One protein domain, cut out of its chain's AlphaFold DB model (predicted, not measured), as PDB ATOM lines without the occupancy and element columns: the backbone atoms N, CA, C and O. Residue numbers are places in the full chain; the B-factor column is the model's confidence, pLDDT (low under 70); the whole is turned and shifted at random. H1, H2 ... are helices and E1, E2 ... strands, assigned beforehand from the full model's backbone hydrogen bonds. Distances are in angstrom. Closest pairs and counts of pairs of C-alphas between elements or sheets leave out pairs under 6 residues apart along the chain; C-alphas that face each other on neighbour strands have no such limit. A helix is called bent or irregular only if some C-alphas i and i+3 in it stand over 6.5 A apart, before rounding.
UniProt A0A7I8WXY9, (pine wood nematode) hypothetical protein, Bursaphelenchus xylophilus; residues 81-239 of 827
ATOM      1  N   THR A  81      -1.787   0.658  14.814       91.44
ATOM      2  CA  THR A  81      -1.737  -0.740  14.362       91.44
ATOM      3  C   THR A  81      -1.958  -0.862  12.852       91.44
ATOM      4  O   THR A  81      -1.209  -1.561  12.172       91.44
ATOM      5  N   GLU A  82      -2.933  -0.137  12.294       90.19
ATOM      6  CA  GLU A  82      -3.185  -0.085  10.850       90.19
ATOM      7  C   GLU A  82      -2.011   0.546  10.076       90.19
ATOM      8  O   GLU A  82      -1.689   0.092   8.976       90.19
ATOM      9  N   ARG A  83      -1.335   1.559  10.641       91.06
ATOM     10  CA  ARG A  83      -0.130   2.181  10.060       91.06
ATOM     11  C   ARG A  83       1.064   1.225  10.052       91.06
ATOM     12  O   ARG A  83       1.685   1.051   9.004       91.06
ATOM     13  N   VAL A  84       1.329   0.544  11.169       93.69
ATOM     14  CA  VAL A  84       2.356  -0.511  11.258       93.69
ATOM     15  C   VAL A  84       2.065  -1.622  10.243       93.69
ATOM     16  O   VAL A  84       2.938  -1.975   9.449       93.69
ATOM     17  N   ALA A  85       0.825  -2.119  10.187       94.06
ATOM     18  CA  ALA A  85       0.410  -3.141   9.228       94.06
ATOM     19  C   ALA A  85       0.548  -2.676   7.766       94.06
ATOM     20  O   ALA A  85       0.956  -3.461   6.906       94.06
ATOM     21  N   PHE A  86       0.266  -1.402   7.469       93.06
ATOM     22  CA  PHE A  86       0.511  -0.817   6.150       93.06
ATOM     23  C   PHE A  86       2.000  -0.871   5.782       93.06
ATOM     24  O   PHE A  86       2.326  -1.355   4.698       93.06
ATOM     25  N   VAL A  87       2.906  -0.441   6.671       94.00
ATOM     26  CA  VAL A  87       4.357  -0.488   6.408       94.00
ATOM     27  C   VAL A  87       4.839  -1.927   6.238       94.00
ATOM     28  O   VAL A  87       5.435  -2.237   5.207       94.00
ATOM     29  N   LEU A  88       4.513  -2.822   7.176       93.81
ATOM     30  CA  LEU A  88       4.912  -4.234   7.122       93.81
ATOM     31  C   LEU A  88       4.384  -4.955   5.875       93.81
ATOM     32  O   LEU A  88       5.044  -5.849   5.360       93.81
ATOM     33  N   LYS A  89       3.225  -4.554   5.338       94.25
ATOM     34  CA  LYS A  89       2.697  -5.078   4.070       94.25
ATOM     35  C   LYS A  89       3.374  -4.452   2.849       94.25
ATOM     36  O   LYS A  89       3.628  -5.143   1.860       94.25
ATOM     37  N   ARG A  90       3.611  -3.136   2.868       92.81
ATOM     38  CA  ARG A  90       3.978  -2.350   1.678       92.81
ATOM     39  C   ARG A  90       5.480  -2.256   1.428       92.81
ATOM     40  O   ARG A  90       5.902  -2.168   0.272       92.81
ATOM     41  N   LEU A  91       6.253  -2.284   2.505       93.12
ATOM     42  CA  LEU A  91       7.707  -2.157   2.559       93.12
ATOM     43  C   LEU A  91       8.324  -3.396   3.234       93.12
ATOM     44  O   LEU A  91       9.368  -3.295   3.855       93.12
ATOM     45  N   LYS A  92       7.678  -4.567   3.100       91.06
ATOM     46  CA  LYS A  92       7.999  -5.835   3.790       91.06
ATOM     47  C   LYS A  92       9.444  -6.332   3.674       91.06
ATOM     48  O   LYS A  92       9.883  -7.152   4.466       91.06
ATOM     49  N   ASP A  93      10.143  -5.916   2.626       90.94
ATOM     50  CA  ASP A  93      11.543  -6.240   2.360       90.94
ATOM     51  C   ASP A  93      12.514  -5.276   3.058       90.94
ATOM     52  O   ASP A  93      13.710  -5.548   3.079       90.94
ATOM     53  N   ILE A  94      12.027  -4.164   3.616       90.62
ATOM     54  CA  ILE A  94      12.798  -3.099   4.262       90.62
ATOM     55  C   ILE A  94      12.579  -3.163   5.775       90.62
ATOM     56  O   ILE A  94      11.463  -3.007   6.264       90.62
ATOM     57  N   GLN A  95      13.678  -3.351   6.502       89.38
ATOM     58  CA  GLN A  95      13.725  -3.212   7.951       89.38
ATOM     59  C   GLN A  95      14.111  -1.766   8.273       89.38
ATOM     60  O   GLN A  95      15.121  -1.279   7.760       89.38
ATOM     61  N   PHE A  96      13.322  -1.093   9.106       91.56
ATOM     62  CA  PHE A  96      13.687   0.199   9.694       91.56
ATOM     63  C   PHE A  96      14.190  -0.013  11.140       91.56
ATOM     64  O   PHE A  96      13.863  -1.043  11.727       91.56
ATOM     65  N   PRO A  97      14.973   0.908  11.736       91.12
ATOM     66  CA  PRO A  97      15.642   2.038  11.092       91.12
ATOM     67  C   PRO A  97      16.706   1.552  10.103       91.12
ATOM     68  O   PRO A  97      17.483   0.643  10.408       91.12
ATOM     69  N   ILE A  98      16.757   2.160   8.916       89.44
ATOM     70  CA  ILE A  98      17.796   1.836   7.940       89.44
ATOM     71  C   ILE A  98      19.141   2.351   8.463       89.44
ATOM     72  O   ILE A  98      19.230   3.463   8.986       89.44
ATOM     73  N   GLN A  99      20.178   1.527   8.339       87.44
ATOM     74  CA  GLN A  99      21.513   1.822   8.856       87.44
ATOM     75  C   GLN A  99      22.410   2.418   7.759       87.44
ATOM     76  O   GLN A  99      22.261   2.027   6.600       87.44
ATOM     77  N   PRO A 100      23.405   3.269   8.092       87.06
ATOM     78  CA  PRO A 100      24.392   3.793   7.135       87.06
ATOM     79  C   PRO A 100      25.142   2.720   6.320       87.06
ATOM     80  O   PRO A 100      25.674   3.008   5.252       87.06
ATOM     81  N   THR A 101      25.190   1.480   6.812       87.25
ATOM     82  CA  THR A 101      25.823   0.318   6.166       87.25
ATOM     83  C   THR A 101      24.891  -0.475   5.238       87.25
ATOM     84  O   THR A 101      25.327  -1.450   4.625       87.25
ATOM     85  N   ASP A 102      23.614  -0.098   5.112       89.38
ATOM     86  CA  ASP A 102      22.637  -0.869   4.343       89.38
ATOM     87  C   ASP A 102      22.925  -0.832   2.830       89.38
ATOM     88  O   ASP A 102      22.985   0.220   2.189       89.38
ATOM     89  N   HIS A 103      23.036  -2.018   2.227       90.00
ATOM     90  CA  HIS A 103      23.329  -2.210   0.804       90.00
ATOM     91  C   HIS A 103      22.328  -1.545  -0.165       90.00
ATOM     92  O   HIS A 103      22.587  -1.489  -1.372       90.00
ATOM     93  N   ARG A 104      21.161  -1.105   0.322       89.88
ATOM     94  CA  ARG A 104      20.140  -0.375  -0.441       89.88
ATOM     95  C   ARG A 104      20.392   1.118  -0.502       89.88
ATOM     96  O   ARG A 104      19.864   1.739  -1.416       89.88
ATOM     97  N   ILE A 105      21.152   1.685   0.434       88.12
ATOM     98  CA  ILE A 105      21.478   3.116   0.439       88.12
ATOM     99  C   ILE A 105      22.904   3.398  -0.030       88.12
ATOM    100  O   ILE A 105      23.161   4.505  -0.489       88.12
ATOM    101  N   THR A 106      23.807   2.413   0.010       87.50
ATOM    102  CA  THR A 106      25.177   2.556  -0.517       87.50
ATOM    103  C   THR A 106      25.231   2.559  -2.050       87.50
ATOM    104  O   THR A 106      25.975   3.339  -2.638       87.50
ATOM    105  N   ASP A 107      24.388   1.772  -2.725       88.31
ATOM    106  CA  ASP A 107      24.222   1.813  -4.188       88.31
ATOM    107  C   ASP A 107      23.232   2.916  -4.607       88.31
ATOM    108  O   ASP A 107      22.078   2.925  -4.178       88.31
ATOM    109  N   GLU A 108      23.657   3.827  -5.488       83.69
ATOM    110  CA  GLU A 108      22.853   4.972  -5.947       83.69
ATOM    111  C   GLU A 108      21.532   4.561  -6.634       83.69
ATOM    112  O   GLU A 108      20.496   5.198  -6.440       83.69
ATOM    113  N   ASN A 109      21.525   3.477  -7.417       85.25
ATOM    114  CA  ASN A 109      20.333   3.025  -8.138       85.25
ATOM    115  C   ASN A 109      19.332   2.322  -7.210       85.25
ATOM    116  O   ASN A 109      18.119   2.463  -7.392       85.25
ATOM    117  N   LYS A 110      19.813   1.557  -6.223       89.56
ATOM    118  CA  LYS A 110      18.975   0.975  -5.165       89.56
ATOM    119  C   LYS A 110      18.415   2.074  -4.266       89.56
ATOM    120  O   LYS A 110      17.212   2.062  -4.017       89.56
ATOM    121  N   TYR A 111      19.235   3.058  -3.894       87.31
ATOM    122  CA  TYR A 111      18.833   4.193  -3.067       87.31
ATOM    123  C   TYR A 111      17.735   5.005  -3.751       87.31
ATOM    124  O   TYR A 111      16.659   5.206  -3.191       87.31
ATOM    125  N   ARG A 112      17.945   5.370  -5.020       84.75
ATOM    126  CA  ARG A 112      16.946   6.067  -5.836       84.75
ATOM    127  C   ARG A 112      15.624   5.294  -5.903       84.75
ATOM    128  O   ARG A 112      14.566   5.864  -5.640       84.75
ATOM    129  N   ARG A 113      15.665   3.984  -6.184       87.25
ATOM    130  CA  ARG A 113      14.461   3.131  -6.196       87.25
ATOM    131  C   ARG A 113      13.789   3.020  -4.825       87.25
ATOM    132  O   ARG A 113      12.560   2.967  -4.772       87.25
ATOM    133  N   LEU A 114      14.549   3.010  -3.731       90.31
ATOM    134  CA  LEU A 114      14.017   3.044  -2.367       90.31
ATOM    135  C   LEU A 114      13.262   4.356  -2.107       90.31
ATOM    136  O   LEU A 114      12.090   4.301  -1.741       90.31
ATOM    137  N   ILE A 115      13.860   5.514  -2.398       87.25
ATOM    138  CA  ILE A 115      13.200   6.827  -2.272       87.25
ATOM    139  C   ILE A 115      11.909   6.891  -3.105       87.25
ATOM    140  O   ILE A 115      10.866   7.319  -2.609       87.25
ATOM    141  N   PHE A 116      11.921   6.379  -4.339       87.12
ATOM    142  CA  PHE A 116      10.728   6.338  -5.193       87.12
ATOM    143  C   PHE A 116       9.601   5.478  -4.589       87.12
ATOM    144  O   PHE A 116       8.421   5.828  -4.685       87.12
ATOM    145  N   ARG A 117       9.950   4.372  -3.918       90.69
ATOM    146  CA  ARG A 117       8.998   3.530  -3.178       90.69
ATOM    147  C   ARG A 117       8.483   4.203  -1.904       90.69
ATOM    148  O   ARG A 117       7.290   4.078  -1.630       90.69
ATOM    149  N   MET A 118       9.329   4.934  -1.175       89.62
ATOM    150  CA  MET A 118       8.919   5.725  -0.006       89.62
ATOM    151  C   MET A 118       7.905   6.799  -0.406       89.62
ATOM    152  O   MET A 118       6.815   6.848   0.160       89.62
ATOM    153  N   TYR A 119       8.179   7.583  -1.455       86.31
ATOM    154  CA  TYR A 119       7.215   8.563  -1.969       86.31
ATOM    155  C   TYR A 119       5.914   7.917  -2.446       86.31
ATOM    156  O   TYR A 119       4.835   8.435  -2.157       86.31
ATOM    157  N   ARG A 120       5.970   6.751  -3.105       88.69
ATOM    158  CA  ARG A 120       4.753   6.013  -3.476       88.69
ATOM    159  C   ARG A 120       3.928   5.594  -2.251       88.69
ATOM    160  O   ARG A 120       2.703   5.659  -2.313       88.69
ATOM    161  N   ALA A 121       4.572   5.176  -1.161       91.69
ATOM    162  CA  ALA A 121       3.895   4.835   0.090       91.69
ATOM    163  C   ALA A 121       3.279   6.081   0.759       91.69
ATOM    164  O   ALA A 121       2.124   6.039   1.176       91.69
ATOM    165  N   LEU A 122       4.005   7.205   0.777       88.19
ATOM    166  CA  LEU A 122       3.532   8.502   1.286       88.19
ATOM    167  C   LEU A 122       2.324   9.033   0.494       88.19
ATOM    168  O   LEU A 122       1.409   9.604   1.088       88.19
ATOM    169  N   LEU A 123       2.284   8.798  -0.823       86.00
ATOM    170  CA  LEU A 123       1.142   9.114  -1.688       86.00
ATOM    171  C   LEU A 123      -0.074   8.233  -1.375       86.00
ATOM    172  O   LEU A 123      -1.182   8.746  -1.245       86.00
ATOM    173  N   GLU A 124       0.133   6.920  -1.242       88.38
ATOM    174  CA  GLU A 124      -0.920   5.958  -0.880       88.38
ATOM    175  C   GLU A 124      -1.494   6.227   0.524       88.38
ATOM    176  O   GLU A 124      -2.660   5.925   0.764       88.38
ATOM    177  N   ARG A 125      -0.704   6.828   1.424       88.44
ATOM    178  CA  ARG A 125      -1.122   7.242   2.772       88.44
ATOM    179  C   ARG A 125      -1.672   8.667   2.878       88.44
ATOM    180  O   ARG A 125      -2.216   9.010   3.926       88.44
ATOM    181  N   GLY A 126      -1.502   9.501   1.852       82.62
ATOM    182  CA  GLY A 126      -1.858  10.917   1.917       82.62
ATOM    183  C   GLY A 126      -1.063  11.683   2.987       82.62
ATOM    184  O   GLY A 126      -1.655  12.363   3.823       82.62
ATOM    185  N   SER A 127       0.266  11.573   3.011       83.44
ATOM    186  CA  SER A 127       1.096  12.312   3.984       83.44
ATOM    187  C   SER A 127       1.090  13.831   3.731       83.44
ATOM    188  O   SER A 127       1.094  14.254   2.572       83.44
ATOM    189  N   ARG A 128       1.144  14.674   4.787       75.88
ATOM    190  CA  ARG A 128       1.267  16.146   4.638       75.88
ATOM    191  C   ARG A 128       2.546  16.597   3.942       75.88
ATOM    192  O   ARG A 128       2.555  17.687   3.380       75.88
ATOM    193  N   LEU A 129       3.568  15.740   3.896       76.25
ATOM    194  CA  LEU A 129       4.769  15.941   3.078       76.25
ATOM    195  C   LEU A 129       4.428  16.174   1.588       76.25
ATOM    196  O   LEU A 129       5.196  16.782   0.845       76.25
ATOM    197  N   LEU A 130       3.253  15.694   1.157       76.62
ATOM    198  CA  LEU A 130       2.712  15.835  -0.191       76.62
ATOM    199  C   LEU A 130       1.499  16.792  -0.270       76.62
ATOM    200  O   LEU A 130       0.855  16.848  -1.311       76.62
ATOM    201  N   ASN A 131       1.166  17.560   0.780       66.81
ATOM    202  CA  ASN A 131       0.060  18.537   0.720       66.81
ATOM    203  C   ASN A 131       0.394  19.747  -0.166       66.81
ATOM    204  O   ASN A 131      -0.478  20.270  -0.852       66.81
ATOM    205  N   GLU A 132       1.658  20.171  -0.174       54.41
ATOM    206  CA  GLU A 132       2.162  21.218  -1.075       54.41
ATOM    207  C   GLU A 132       2.442  20.693  -2.491       54.41
ATOM    208  O   GLU A 132       2.759  21.476  -3.388       54.41
ATOM    209  N   VAL A 133       2.257  19.385  -2.736       49.97
ATOM    210  CA  VAL A 133       2.225  18.822  -4.091       49.97
ATOM    211  C   VAL A 133       0.899  19.209  -4.730       49.97
ATOM    212  O   VAL A 133      -0.030  18.414  -4.890       49.97
ATOM    213  N   ALA A 134       0.839  20.469  -5.146       47.28
ATOM    214  CA  ALA A 134      -0.071  20.875  -6.186       47.28
ATOM    215  C   ALA A 134       0.159  19.950  -7.385       47.28
ATOM    216  O   ALA A 134       1.284  19.771  -7.864       47.28
ATOM    217  N   ILE A 135      -0.926  19.357  -7.886       49.72
ATOM    218  CA  ILE A 135      -0.912  18.781  -9.223       49.72
ATOM    219  C   ILE A 135      -0.846  19.963 -10.170       49.72
ATOM    220  O   ILE A 135      -1.850  20.474 -10.655       49.72
ATOM    221  N   GLU A 136       0.357  20.420 -10.438       49.31
ATOM    222  CA  GLU A 136       0.587  21.377 -11.494       49.31
ATOM    223  C   GLU A 136       0.803  20.551 -12.760       49.31
ATOM    224  O   GLU A 136       1.881  20.539 -13.339       49.31
ATOM    225  N   ALA A 137      -0.213  19.808 -13.224       39.03
ATOM    226  CA  ALA A 137      -0.093  19.095 -14.504       39.03
ATOM    227  C   ALA A 137       0.020  20.084 -15.686       39.03
ATOM    228  O   ALA A 137       0.506  19.712 -16.756       39.03
ATOM    229  N   ALA A 138      -0.299  21.365 -15.432       35.72
ATOM    230  CA  ALA A 138       0.227  22.543 -16.131       35.72
ATOM    231  C   ALA A 138       1.715  22.408 -16.533       35.72
ATOM    232  O   ALA A 138       2.116  22.779 -17.642       35.72
ATOM    233  N   MET A 139       2.551  21.854 -15.646       42.72
ATOM    234  CA  MET A 139       4.011  21.864 -15.729       42.72
ATOM    235  C   MET A 139       4.614  21.033 -16.873       42.72
ATOM    236  O   MET A 139       5.803  21.179 -17.164       42.72
ATOM    237  N   GLY A 140       3.857  20.158 -17.548       40.12
ATOM    238  CA  GLY A 140       4.518  18.984 -18.142       40.12
ATOM    239  C   GLY A 140       5.278  18.245 -17.035       40.12
ATOM    240  O   GLY A 140       6.471  17.984 -17.156       40.12
ATOM    241  N   PHE A 141       4.547  18.081 -15.928       49.72
ATOM    242  CA  PHE A 141       4.896  17.515 -14.634       49.72
ATOM    243  C   PHE A 141       6.374  17.672 -14.246       49.72
ATOM    244  O   PHE A 141       7.243  16.895 -14.651       49.72
ATOM    245  N   THR A 142       6.621  18.645 -13.376       47.62
ATOM    246  CA  THR A 142       7.736  18.565 -12.438       47.62
ATOM    247  C   THR A 142       7.202  17.862 -11.196       47.62
ATOM    248  O   THR A 142       6.225  18.331 -10.619       47.62
ATOM    249  N   PHE A 143       7.783  16.737 -10.780       51.88
ATOM    250  CA  PHE A 143       7.434  16.178  -9.471       51.88
ATOM    251  C   PHE A 143       8.118  17.015  -8.386       51.88
ATOM    252  O   PHE A 143       9.346  17.101  -8.368       51.88
ATOM    253  N   LEU A 144       7.320  17.709  -7.572       55.84
ATOM    254  CA  LEU A 144       7.759  18.854  -6.774       55.84
ATOM    255  C   LEU A 144       8.548  18.486  -5.512       55.84
ATOM    256  O   LEU A 144       8.481  17.367  -5.006       55.84
ATOM    257  N   ARG A 145       9.289  19.484  -5.013       59.97
ATOM    258  CA  ARG A 145       9.969  19.480  -3.716       59.97
ATOM    259  C   ARG A 145       8.946  19.158  -2.612       59.97
ATOM    260  O   ARG A 145       8.026  19.951  -2.432       59.97
ATOM    261  N   PRO A 146       9.103  18.047  -1.874       63.31
ATOM    262  CA  PRO A 146       8.330  17.795  -0.666       63.31
ATOM    263  C   PRO A 146       8.572  18.909   0.361       63.31
ATOM    264  O   PRO A 146       9.674  19.471   0.417       63.31
ATOM    265  N   SER A 147       7.560  19.233   1.166       58.78
ATOM    266  CA  SER A 147       7.700  20.244   2.218       58.78
ATOM    267  C   SER A 147       8.735  19.805   3.260       58.78
ATOM    268  O   SER A 147       8.901  18.614   3.527       58.78
ATOM    269  N   THR A 148       9.478  20.750   3.840       59.69
ATOM    270  CA  THR A 148      10.392  20.439   4.948       59.69
ATOM    271  C   THR A 148       9.568  20.113   6.185       59.69
ATOM    272  O   THR A 148       8.777  20.934   6.648       59.69
ATOM    273  N   PHE A 149       9.739  18.897   6.681       65.31
ATOM    274  CA  PHE A 149       8.953  18.293   7.742       65.31
ATOM    275  C   PHE A 149       9.953  17.703   8.728       65.31
ATOM    276  O   PHE A 149      10.676  16.773   8.389       65.31
ATOM    277  N   GLU A 150       9.983  18.259   9.928       70.19
ATOM    278  CA  GLU A 150      10.688  17.697  11.073       70.19
ATOM    279  C   GLU A 150       9.639  17.395  12.144       70.19
ATOM    280  O   GLU A 150       8.635  18.107  12.263       70.19
ATOM    281  N   LEU A 151       9.846  16.306  12.880       76.62
ATOM    282  CA  LEU A 151       9.011  15.911  14.008       76.62
ATOM    283  C   LEU A 151       9.816  16.004  15.295       76.62
ATOM    284  O   LEU A 151      11.018  15.741  15.316       76.62
ATOM    285  N   SER A 152       9.128  16.339  16.378       81.88
ATOM    286  CA  SER A 152       9.701  16.305  17.718       81.88
ATOM    287  C   SER A 152      10.003  14.873  18.184       81.88
ATOM    288  O   SER A 152       9.504  13.879  17.642       81.88
ATOM    289  N   GLU A 153      10.818  14.756  19.233       80.38
ATOM    290  CA  GLU A 153      11.098  13.470  19.885       80.38
ATOM    291  C   GLU A 153       9.798  12.819  20.403       80.38
ATOM    292  O   GLU A 153       9.582  11.626  20.197       80.38
ATOM    293  N   ASP A 154       8.887  13.623  20.965       83.56
ATOM    294  CA  ASP A 154       7.587  13.185  21.493       83.56
ATOM    295  C   ASP A 154       6.646  12.641  20.399       83.56
ATOM    296  O   ASP A 154       5.841  11.741  20.644       83.56
ATOM    297  N   GLU A 155       6.752  13.151  19.168       83.81
ATOM    298  CA  GLU A 155       6.000  12.655  18.008       83.81
ATOM    299  C   GLU A 155       6.623  11.393  17.389       83.81
ATOM    300  O   GLU A 155       5.910  10.574  16.802       83.81
ATOM    301  N   THR A 156       7.947  11.233  17.496       87.00
ATOM    302  CA  THR A 156       8.697  10.152  16.834       87.00
ATOM    303  C   THR A 156       8.889   8.919  17.706       87.00
ATOM    304  O   THR A 156       8.797   7.811  17.180       87.00
ATOM    305  N   GLY A 157       9.076   9.059  19.021       87.56
ATOM    306  CA  GLY A 157       9.197   7.929  19.955       87.56
ATOM    307  C   GLY A 157       8.074   6.889  19.795       87.56
ATOM    308  O   GLY A 157       8.361   5.752  19.409       87.56
ATOM    309  N   PRO A 158       6.787   7.278  19.922       90.06
ATOM    310  CA  PRO A 158       5.658   6.354  19.789       90.06
ATOM    311  C   PRO A 158       5.543   5.667  18.418       90.06
ATOM    312  O   PRO A 158       4.952   4.591  18.315       90.06
ATOM    313  N   ILE A 159       6.076   6.277  17.350       91.25
ATOM    314  CA  ILE A 159       6.145   5.670  16.011       91.25
ATOM    315  C   ILE A 159       7.144   4.509  16.004       91.25
ATOM    316  O   ILE A 159       6.824   3.424  15.507       91.25
ATOM    317  N   TRP A 160       8.341   4.737  16.550       90.81
ATOM    318  CA  TRP A 160       9.406   3.739  16.597       90.81
ATOM    319  C   TRP A 160       9.075   2.592  17.547       90.81
ATOM    320  O   TRP A 160       9.233   1.439  17.153       90.81
ATOM    321  N   ASP A 161       8.528   2.886  18.728       90.12
ATOM    322  CA  ASP A 161       8.109   1.870  19.700       90.12
ATOM    323  C   ASP A 161       7.077   0.910  19.090       90.12
ATOM    324  O   ASP A 161       7.247  -0.312  19.123       90.12
ATOM    325  N   ALA A 162       6.032   1.455  18.454       91.94
ATOM    326  CA  ALA A 162       4.974   0.659  17.838       91.94
ATOM    327  C   ALA A 162       5.471  -0.193  16.657       91.94
ATOM    328  O   ALA A 162       5.000  -1.316  16.464       91.94
ATOM    329  N   TYR A 163       6.418   0.316  15.862       92.88
ATOM    330  CA  TYR A 163       6.998  -0.445  14.759       92.88
ATOM    331  C   TYR A 163       8.002  -1.501  15.247       92.88
ATOM    332  O   TYR A 163       7.933  -2.637  14.774       92.88
ATOM    333  N   CYS A 164       8.880  -1.206  16.215       91.31
ATOM    334  CA  CYS A 164       9.819  -2.205  16.747       91.31
ATOM    335  C   CYS A 164       9.119  -3.312  17.534       91.31
ATOM    336  O   CYS A 164       9.494  -4.471  17.364       91.31
ATOM    337  N   ALA A 165       8.040  -3.017  18.268       91.44
ATOM    338  CA  ALA A 165       7.214  -4.042  18.912       91.44
ATOM    339  C   ALA A 165       6.603  -5.058  17.920       91.44
ATOM    340  O   ALA A 165       6.318  -6.191  18.297       91.44
ATOM    341  N   ALA A 166       6.411  -4.671  16.653       92.00
ATOM    342  CA  ALA A 166       5.833  -5.519  15.607       92.00
ATOM    343  C   ALA A 166       6.854  -6.087  14.600       92.00
ATOM    344  O   ALA A 166       6.492  -6.926  13.775       92.00
ATOM    345  N   SER A 167       8.105  -5.615  14.621       88.88
ATOM    346  CA  SER A 167       9.142  -5.952  13.628       88.88
ATOM    347  C   SER A 167      10.475  -6.408  14.227       88.88
ATOM    348  O   SER A 167      11.379  -6.761  13.471       88.88
ATOM    349  N   ASN A 168      10.610  -6.399  15.558       82.81
ATOM    350  CA  ASN A 168      11.845  -6.674  16.296       82.81
ATOM    351  C   ASN A 168      13.042  -5.821  15.821       82.81
ATOM    352  O   ASN A 168      14.158  -6.328  15.698       82.81
ATOM    353  N   CYS A 169      12.825  -4.532  15.524       83.25
ATOM    354  CA  CYS A 169      13.928  -3.637  15.169       83.25
ATOM    355  C   CYS A 169      14.819  -3.232  16.350       83.25
ATOM    356  O   CYS A 169      14.413  -3.226  17.511       83.25
ATOM    357  N   THR A 170      16.069  -2.894  16.021       72.00
ATOM    358  CA  THR A 170      17.052  -2.328  16.948       72.00
ATOM    359  C   THR A 170      16.744  -0.864  17.261       72.00
ATOM    360  O   THR A 170      16.007  -0.200  16.530       72.00
ATOM    361  N   SER A 171      17.361  -0.335  18.319       66.69
ATOM    362  CA  SER A 171      17.242   1.070  18.728       66.69
ATOM    363  C   SER A 171      17.464   2.057  17.573       66.69
ATOM    364  O   SER A 171      18.425   1.914  16.811       66.69
ATOM    365  N   ARG A 172      16.609   3.086  17.497       70.00
ATOM    366  CA  ARG A 172      16.707   4.230  16.573       70.00
ATOM    367  C   ARG A 172      18.101   4.867  16.631       70.00
ATOM    368  O   ARG A 172      18.505   5.355  17.687       70.00
ATOM    369  N   ASP A 173      18.802   4.912  15.498       64.12
ATOM    370  CA  ASP A 173      19.940   5.824  15.335       64.12
ATOM    371  C   ASP A 173      19.392   7.252  15.191       64.12
ATOM    372  O   ASP A 173      18.494   7.495  14.383       64.12
ATOM    373  N   LYS A 174      19.906   8.181  16.002       64.12
ATOM    374  CA  LYS A 174      19.495   9.595  16.027       64.12
ATOM    375  C   LYS A 174      20.406  10.492  15.177       64.12
ATOM    376  O   LYS A 174      20.383  11.711  15.339       64.12
ATOM    377  N   SER A 175      21.261   9.916  14.330       61.00
ATOM    378  CA  SER A 175      22.186  10.679  13.491       61.00
ATOM    379  C   SER A 175      21.442  11.587  12.498       61.00
ATOM    380  O   SER A 175      20.838  11.124  11.535       61.00
ATOM    381  N   GLN A 176      21.505  12.903  12.725       65.00
ATOM    382  CA  GLN A 176      20.933  13.897  11.814       65.00
ATOM    383  C   GLN A 176      21.724  13.954  10.501       65.00
ATOM    384  O   GLN A 176      22.941  14.167  10.488       65.00
ATOM    385  N   GLY A 177      21.018  13.776   9.389       64.69
ATOM    386  CA  GLY A 177      21.522  13.972   8.038       64.69
ATOM    387  C   GLY A 177      21.410  15.417   7.559       64.69
ATOM    388  O   GLY A 177      20.575  16.181   8.027       64.69
ATOM    389  N   ASN A 178      22.214  15.773   6.554       73.12
ATOM    390  CA  ASN A 178      22.045  17.017   5.803       73.12
ATOM    391  C   ASN A 178      21.709  16.710   4.339       73.12
ATOM    392  O   ASN A 178      22.527  16.137   3.608       73.12
ATOM    393  N   TYR A 179      20.510  17.092   3.903       73.12
ATOM    394  CA  TYR A 179      20.045  16.921   2.528       73.12
ATOM    395  C   TYR A 179      19.213  18.118   2.059       73.12
ATOM    396  O   TYR A 179      18.506  18.766   2.825       73.12
ATOM    397  N   VAL A 180      19.260  18.392   0.756       69.56
ATOM    398  CA  VAL A 180      18.456  19.429   0.105       69.56
ATOM    399  C   VAL A 180      17.772  18.884  -1.140       69.56
ATOM    400  O   VAL A 180      18.305  18.045  -1.865       69.56
ATOM    401  N   TYR A 181      16.588  19.407  -1.434       71.62
ATOM    402  CA  TYR A 181      15.877  19.114  -2.672       71.62
ATOM    403  C   TYR A 181      16.386  19.999  -3.806       71.62
ATOM    404  O   TYR A 181      16.263  21.223  -3.735       71.62
ATOM    405  N   ARG A 182      16.922  19.395  -4.873       66.50
ATOM    406  CA  ARG A 182      17.384  20.126  -6.066       66.50
ATOM    407  C   ARG A 182      16.570  19.743  -7.300       66.50
ATOM    408  O   ARG A 182      16.185  18.587  -7.465       66.50
ATOM    409  N   LEU A 183      16.305  20.737  -8.151       60.66
ATOM    410  CA  LEU A 183      15.625  20.552  -9.430       60.66
ATOM    411  C   LEU A 183      16.594  19.907 -10.427       60.66
ATOM    412  O   LEU A 183      17.400  20.589 -11.053       60.66
ATOM    413  N   ASP A 184      16.459  18.592 -10.539       57.81
ATOM    414  CA  ASP A 184      17.017  17.704 -11.553       57.81
ATOM    415  C   ASP A 184      18.554  17.629 -11.721       57.81
ATOM    416  O   ASP A 184      19.201  18.438 -12.388       57.81
ATOM    417  N   GLN A 185      19.128  16.545 -11.187       49.78
ATOM    418  CA  GLN A 185      20.364  15.925 -11.691       49.78
ATOM    419  C   GLN A 185      20.120  14.487 -12.193       49.78
ATOM    420  O   GLN A 185      21.069  13.766 -12.518       49.78
ATOM    421  N   LEU A 186      18.861  14.041 -12.282       51.84
ATOM    422  CA  LEU A 186      18.543  12.713 -12.778       51.84
ATOM    423  C   LEU A 186      18.768  12.680 -14.291       51.84
ATOM    424  O   LEU A 186      17.964  13.170 -15.080       51.84
ATOM    425  N   LYS A 187      19.854  12.023 -14.719       51.84
ATOM    426  CA  LYS A 187      20.073  11.689 -16.135       51.84
ATOM    427  C   LYS A 187      18.779  11.085 -16.711       51.84
ATOM    428  O   LYS A 187      18.167  10.237 -16.057       51.84
ATOM    429  N   ASN A 188      18.406  11.503 -17.931       55.62
ATOM    430  CA  ASN A 188      17.112  11.270 -18.617       55.62
ATOM    431  C   ASN A 188      16.483   9.860 -18.493       55.62
ATOM    432  O   ASN A 188      15.287   9.700 -18.718       55.62
ATOM    433  N   THR A 189      17.263   8.831 -18.167       56.56
ATOM    434  CA  THR A 189      16.817   7.453 -17.930       56.56
ATOM    435  C   THR A 189      16.006   7.252 -16.643       56.56
ATOM    436  O   THR A 189      15.230   6.302 -16.578       56.56
ATOM    437  N   SER A 190      16.150   8.110 -15.625       70.62
ATOM    438  CA  SER A 190      15.581   7.850 -14.284       70.62
ATOM    439  C   SER A 190      14.176   8.424 -14.059       70.62
ATOM    440  O   SER A 190      13.452   7.948 -13.186       70.62
ATOM    441  N   ILE A 191      13.759   9.422 -14.846       73.56
ATOM    442  CA  ILE A 191      12.418  10.023 -14.729       73.56
ATOM    443  C   ILE A 191      11.318   9.019 -15.126       73.56
ATOM    444  O   ILE A 191      10.387   8.851 -14.343       73.56
ATOM    445  N   PRO A 192      11.410   8.264 -16.244       77.25
ATOM    446  CA  PRO A 192      10.419   7.230 -16.563       77.25
ATOM    447  C   PRO A 192      10.302   6.137 -15.485       77.25
ATOM    448  O   PRO A 192       9.205   5.642 -15.228       77.25
ATOM    449  N   GLU A 193      11.414   5.793 -14.821       81.00
ATOM    450  CA  GLU A 193      11.444   4.857 -13.687       81.00
ATOM    451  C   GLU A 193      10.682   5.424 -12.475       81.00
ATOM    452  O   GLU A 193       9.797   4.746 -11.946       81.00
ATOM    453  N   PHE A 194      10.954   6.679 -12.086       79.50
ATOM    454  CA  PHE A 194      10.202   7.375 -11.034       79.50
ATOM    455  C   PHE A 194       8.700   7.372 -11.321       79.50
ATOM    456  O   PHE A 194       7.900   6.946 -10.493       79.50
ATOM    457  N   VAL A 195       8.332   7.816 -12.521       77.06
ATOM    458  CA  VAL A 195       6.950   7.962 -12.979       77.06
ATOM    459  C   VAL A 195       6.194   6.638 -12.907       77.06
ATOM    460  O   VAL A 195       5.099   6.578 -12.345       77.06
ATOM    461  N   SER A 196       6.812   5.565 -13.408       80.94
ATOM    462  CA  SER A 196       6.258   4.213 -13.365       80.94
ATOM    463  C   SER A 196       6.023   3.733 -11.926       80.94
ATOM    464  O   SER A 196       4.938   3.249 -11.605       80.94
ATOM    465  N   ILE A 197       6.993   3.929 -11.025       82.81
ATOM    466  CA  ILE A 197       6.889   3.497  -9.621       82.81
ATOM    467  C   ILE A 197       5.867   4.339  -8.842       82.81
ATOM    468  O   ILE A 197       5.065   3.788  -8.082       82.81
ATOM    469  N   PHE A 198       5.878   5.661  -9.024       80.31
ATOM    470  CA  PHE A 198       5.093   6.604  -8.229       80.31
ATOM    471  C   PHE A 198       3.634   6.717  -8.692       80.31
ATOM    472  O   PHE A 198       2.727   6.697  -7.860       80.31
ATOM    473  N   PHE A 199       3.365   6.765  -9.999       77.75
ATOM    474  CA  PHE A 199       1.996   6.886 -10.520       77.75
ATOM    475  C   PHE A 199       1.361   5.543 -10.912       77.75
ATOM    476  O   PHE A 199       0.136   5.461 -11.013       77.75
ATOM    477  N   ARG A 200       2.164   4.479 -11.096       78.81
ATOM    478  CA  ARG A 200       1.748   3.196 -11.706       78.81
ATOM    479  C   ARG A 200       1.135   3.345 -13.106       78.81
ATOM    480  O   ARG A 200       0.320   2.530 -13.530       78.81
ATOM    481  N   CYS A 201       1.539   4.378 -13.833       71.19
ATOM    482  CA  CYS A 201       1.264   4.553 -15.253       71.19
ATOM    483  C   CYS A 201       2.473   5.216 -15.922       71.19
ATOM    484  O   CYS A 201       3.279   5.871 -15.263       71.19
ATOM    485  N   ASN A 202       2.619   5.026 -17.233       69.00
ATOM    486  CA  ASN A 202       3.666   5.697 -17.996       69.00
ATOM    487  C   ASN A 202       3.174   7.094 -18.404       69.00
ATOM    488  O   ASN A 202       2.089   7.236 -18.971       69.00
ATOM    489  N   ILE A 203       3.960   8.121 -18.090       68.12
ATOM    490  CA  ILE A 203       3.628   9.526 -18.330       68.12
ATOM    491  C   ILE A 203       4.855  10.192 -18.958       68.12
ATOM    492  O   ILE A 203       5.718  10.749 -18.284       68.12
ATOM    493  N   SER A 204       4.940  10.132 -20.286       64.94
ATOM    494  CA  SER A 204       6.061  10.684 -21.069       64.94
ATOM    495  C   SER A 204       6.117  12.218 -21.088       64.94
ATOM    496  O   SER A 204       7.059  12.815 -21.609       64.94
ATOM    497  N   SER A 205       5.092  12.868 -20.540       60.59
ATOM    498  CA  SER A 205       5.000  14.312 -20.376       60.59
ATOM    499  C   SER A 205       5.692  14.834 -19.116       60.59
ATOM    500  O   SER A 205       5.866  16.046 -19.062       60.59
ATOM    501  N   ILE A 206       6.100  13.978 -18.164       66.31
ATOM    502  CA  ILE A 206       6.882  14.360 -16.971       66.31
ATOM    503  C   ILE A 206       8.335  14.559 -17.386       66.31
ATOM    504  O   ILE A 206       8.938  13.664 -17.980       66.31
ATOM    505  N   LYS A 207       8.888  15.743 -17.109       63.41
ATOM    506  CA  LYS A 207      10.223  16.128 -17.598       63.41
ATOM    507  C   LYS A 207      11.221  16.525 -16.529       63.41
ATOM    508  O   LYS A 207      12.380  16.705 -16.880       63.41
ATOM    509  N   GLN A 208      10.780  16.702 -15.288       65.88
ATOM    510  CA  GLN A 208      11.632  17.114 -14.179       65.88
ATOM    511  C   GLN A 208      11.158  16.448 -12.885       65.88
ATOM    512  O   GLN A 208       9.967  16.194 -12.700       65.88
ATOM    513  N   VAL A 209      12.084  16.168 -11.974       67.81
ATOM    514  CA  VAL A 209      11.791  15.616 -10.644       67.81
ATOM    515  C   VAL A 209      12.723  16.291  -9.642       67.81
ATOM    516  O   VAL A 209      13.932  16.347  -9.864       67.81
ATOM    517  N   TYR A 210      12.180  16.801  -8.538       70.50
ATOM    518  CA  TYR A 210      12.995  17.180  -7.391       70.50
ATOM    519  C   TYR A 210      13.456  15.919  -6.672       70.50
ATOM    520  O   TYR A 210      12.639  15.140  -6.179       70.50
ATOM    521  N   THR A 211      14.768  15.732  -6.582       70.00
ATOM    522  CA  THR A 211      15.361  14.661  -5.778       70.00
ATOM    523  C   THR A 211      16.049  15.229  -4.544       70.00
ATOM    524  O   THR A 211      16.693  16.280  -4.642       70.00
ATOM    525  N   PRO A 212      15.956  14.537  -3.399       74.62
ATOM    526  CA  PRO A 212      16.790  14.837  -2.250       74.62
ATOM    527  C   PRO A 212      18.229  14.424  -2.571       74.62
ATOM    528  O   PRO A 212      18.487  13.287  -2.973       74.62
ATOM    529  N   VAL A 213      19.164  15.353  -2.411       73.69
ATOM    530  CA  VAL A 213      20.605  15.125  -2.554       73.69
ATOM    531  C   VAL A 213      21.311  15.551  -1.276       73.69
ATOM    532  O   VAL A 213      20.850  16.460  -0.587       73.69
ATOM    533  N   CYS A 214      22.425  14.904  -0.952       74.50
ATOM    534  CA  CYS A 214      23.231  15.267   0.209       74.50
ATOM    535  C   CYS A 214      23.812  16.677   0.024       74.50
ATOM    536  O   CYS A 214      24.348  16.974  -1.046       74.50
ATOM    537  N   ASP A 215      23.706  17.550   1.028       76.00
ATOM    538  CA  ASP A 215      24.199  18.926   0.911       76.00
ATOM    539  C   ASP A 215      25.592  19.083   1.531       76.00
ATOM    540  O   ASP A 215      25.786  18.866   2.726       76.00
ATOM    541  N   ASN A 216      26.570  19.455   0.697       68.62
ATOM    542  CA  ASN A 216      27.979  19.652   1.071       68.62
ATOM    543  C   ASN A 216      28.624  18.447   1.796       68.62
ATOM    544  O   ASN A 216      29.455  18.610   2.689       68.62
ATOM    545  N   CYS A 217      28.239  17.227   1.416       68.44
ATOM    546  CA  CYS A 217      28.704  15.996   2.050       68.44
ATOM    547  C   CYS A 217      30.004  15.457   1.435       68.44
ATOM    548  O   CYS A 217      30.115  15.329   0.219       68.44
ATOM    549  N   ASN A 218      30.933  15.030   2.294       69.62
ATOM    550  CA  ASN A 218      32.033  14.135   1.918       69.62
ATOM    551  C   ASN A 218      31.543  12.671   1.914       69.62
ATOM    552  O   ASN A 218      30.583  12.348   2.622       69.62
ATOM    553  N   GLU A 219      32.243  11.771   1.211       59.22
ATOM    554  CA  GLU A 219      31.873  10.345   1.062       59.22
ATOM    555  C   GLU A 219      31.538   9.648   2.401       59.22
ATOM    556  O   GLU A 219      30.569   8.897   2.491       59.22
ATOM    557  N   GLY A 220      32.273   9.958   3.479       62.44
ATOM    558  CA  GLY A 220      32.052   9.376   4.812       62.44
ATOM    559  C   GLY A 220      30.779   9.827   5.551       62.44
ATOM    560  O   GLY A 220      30.370   9.166   6.506       62.44
ATOM    561  N   ASN A 221      30.138  10.925   5.132       75.19
ATOM    562  CA  ASN A 221      28.890  11.424   5.730       75.19
ATOM    563  C   ASN A 221      27.669  11.241   4.818       75.19
ATOM    564  O   ASN A 221      26.544  11.299   5.310       75.19
ATOM    565  N   GLU A 222      27.855  10.967   3.524       83.38
ATOM    566  CA  GLU A 222      26.732  10.804   2.598       83.38
ATOM    567  C   GLU A 222      25.789   9.666   3.021       83.38
ATOM    568  O   GLU A 222      24.574   9.863   3.060       83.38
ATOM    569  N   MET A 223      26.319   8.501   3.403       87.31
ATOM    570  CA  MET A 223      25.474   7.356   3.774       87.31
ATOM    571  C   MET A 223      24.672   7.597   5.059       87.31
ATOM    572  O   MET A 223      23.566   7.076   5.189       87.31
ATOM    573  N   LYS A 224      25.173   8.445   5.970       85.56
ATOM    574  CA  LYS A 224      24.418   8.897   7.150       85.56
ATOM    575  C   LYS A 224      23.242   9.777   6.736       85.56
ATOM    576  O   LYS A 224      22.119   9.503   7.137       85.56
ATOM    577  N   SER A 225      23.456  10.752   5.849       85.06
ATOM    578  CA  SER A 225      22.358  11.574   5.320       85.06
ATOM    579  C   SER A 225      21.333  10.766   4.519       85.06
ATOM    580  O   SER A 225      20.135  11.012   4.645       85.06
ATOM    581  N   ARG A 226      21.776   9.776   3.727       87.56
ATOM    582  CA  ARG A 226      20.877   8.848   3.016       87.56
ATOM    583  C   ARG A 226      20.042   8.006   3.993       87.56
ATOM    584  O   ARG A 226      18.862   7.786   3.729       87.56
ATOM    585  N   ALA A 227      20.629   7.559   5.108       88.81
ATOM    586  CA  ALA A 227      19.921   6.828   6.159       88.81
ATOM    587  C   ALA A 227      18.910   7.720   6.900       88.81
ATOM    588  O   ALA A 227      17.740   7.346   6.990       88.81
ATOM    589  N   SER A 228      19.337   8.909   7.347       86.38
ATOM    590  CA  SER A 228      18.497   9.916   8.019       86.38
ATOM    591  C   SER A 228      17.244  10.213   7.201       86.38
ATOM    592  O   SER A 228      16.142   9.935   7.663       86.38
ATOM    593  N   LEU A 229      17.401  10.603   5.928       86.50
ATOM    594  CA  LEU A 229      16.269  10.877   5.043       86.50
ATOM    595  C   LEU A 229      15.300   9.690   4.943       86.50
ATOM    596  O   LEU A 229      14.090   9.876   4.989       86.50
ATOM    597  N   VAL A 230      15.795   8.464   4.748       89.81
ATOM    598  CA  VAL A 230      14.914   7.290   4.612       89.81
ATOM    599  C   VAL A 230      14.134   7.032   5.906       89.81
ATOM    600  O   VAL A 230      12.957   6.672   5.836       89.81
ATOM    601  N   ASN A 231      14.758   7.254   7.064       89.69
ATOM    602  CA  ASN A 231      14.122   7.133   8.373       89.69
ATOM    603  C   ASN A 231      13.113   8.271   8.619       89.69
ATOM    604  O   ASN A 231      11.991   7.991   9.023       89.69
ATOM    605  N   GLU A 232      13.426   9.515   8.255       87.19
ATOM    606  CA  GLU A 232      12.501  10.661   8.297       87.19
ATOM    607  C   GLU A 232      11.300  10.476   7.352       87.19
ATOM    608  O   GLU A 232      10.163  10.791   7.701       87.19
ATOM    609  N   LEU A 233      11.503   9.897   6.161       88.44
ATOM    610  CA  LEU A 233      10.411   9.543   5.245       88.44
ATOM    611  C   LEU A 233       9.542   8.397   5.792       88.44
ATOM    612  O   LEU A 233       8.351   8.341   5.481       88.44
ATOM    613  N   PHE A 234      10.108   7.489   6.592       91.75
ATOM    614  CA  PHE A 234       9.349   6.481   7.339       91.75
ATOM    615  C   PHE A 234       8.561   7.123   8.490       91.75
ATOM    616  O   PHE A 234       7.369   6.849   8.635       91.75
ATOM    617  N   GLU A 235       9.167   8.041   9.241       89.44
ATOM    618  CA  GLU A 235       8.489   8.819  10.279       89.44
ATOM    619  C   GLU A 235       7.322   9.620   9.677       89.44
ATOM    620  O   GLU A 235       6.195   9.498  10.144       89.44
ATOM    621  N   ALA A 236       7.519  10.316   8.552       87.06
ATOM    622  CA  ALA A 236       6.471  11.047   7.827       87.06
ATOM    623  C   ALA A 236       5.365  10.159   7.211       87.06
ATOM    624  O   ALA A 236       4.279  10.654   6.883       87.06
ATOM    625  N   LEU A 237       5.628   8.858   7.031       89.38
ATOM    626  CA  LEU A 237       4.669   7.846   6.566       89.38
ATOM    627  C   LEU A 237       3.827   7.289   7.723       89.38
ATOM    628  O   LEU A 237       2.622   7.043   7.576       89.38
ATOM    629  N   MET A 238       4.480   7.103   8.868       89.25
ATOM    630  CA  MET A 238       3.902   6.633  10.121       89.25
ATOM    631  C   MET A 238       3.231   7.743  10.930       89.25
ATOM    632  O   MET A 238       2.384   7.448  11.768       89.25
ATOM    633  N   PHE A 239       3.554   9.010  10.692       86.38
ATOM    634  CA  PHE A 239       2.973  10.137  11.408       86.38
ATOM    635  C   PHE A 239       1.462  10.221  11.178       86.38
ATOM    636  O   PHE A 239       0.989  10.233  10.035       86.38
TER     637      PHE A 239
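Overview. This is residues 81 to 239 of the 827 residues of the protein "(pine wood nematode) hypothetical protein" of Bursaphelenchus xylophilus (UniProt A0A7I8WXY9). Three helices, H5, H3 and H6, lie side by side in a row, with a small antiparallel sheet, E1 - E2, across one side of it. Beside the last turns of H6, H4 runs crosswise and H1 packs on it. The printed part has 159 residues with six named helices and two named strands, in the order H1 H2 H3 H4 E1 H5 E2 H6: mostly helix. It is compact, with a radius of gyration of the C-alphas of 15.5 A, and spans 43 by 37 by 27 A.

Along the chain. Find C-alpha 179 at (20.045, 16.921, 2.528), where E1, residues 179 to 183, begins; E2 is residues 208 to 214, 18.6 A. H6, residues 219 to 238, runs 29.6 A to C-alpha 238 at (3.902, 6.633, 10.121). H3 is residues 108 to 125, 25.6 A; H4 153 to 167, 20.5 A; H1 81 to 90; H5 190 to 199; H2 103 to 106. H4 and H6 are only just irregular: C-alphas 155 and 158 are 6.6 A apart, 220 and 223 7.0 A.

Arrangement. Look between E1 and E2, antiparallel at 156 degrees: N 180 and O 213 are within hydrogen-bond range, 2.8 A. The closest C-alphas of E2 and H6 are Cys 214 and Glu 222, 6.2 A. H3 touches H6 at a shallow tilt of 16 degrees, the same way; the closest C-alphas are Leu 122 and Leu 237, 5.4 A. With residues 113 to 120 alone, H3 touches H5 at a shallow tilt of 24 degrees, the same way, closest at C-alphas 120 and 198, 4.8 A. H2 touches H6, closest at C-alphas 105 and 226, 6.3 A, and H3 only at the corner. H4 only just touches H6, with 3 pairs of C-alphas within 8 A, about perpendicular at 86 degrees; the closest are 159 and 238, 6.4 A. H1 touches residues 162 to 167 of H4 alone, at a steep tilt of 63 degrees; C-alphas 84 and 163 are closest, 5.8 A. H5 and H6 are apart. Every O i to N i+4 pair is within hydrogen-bond range in H1, H3 and H5, but 8 of 11 in H4 and 14 of 16 in H6; H2 is too short for one.

Size, cuts and confidence. The farthest C-alphas, Ala 138 and Asn 168, are 45.2 A apart. The printed part has no cut; the links H1 to H2, H3 to H4 and H4 to E1 are long. Look for pLDDT under 70 in 47 residues, among them 131 to 149 and 182 to 189; the mean of the printed part is 77.3.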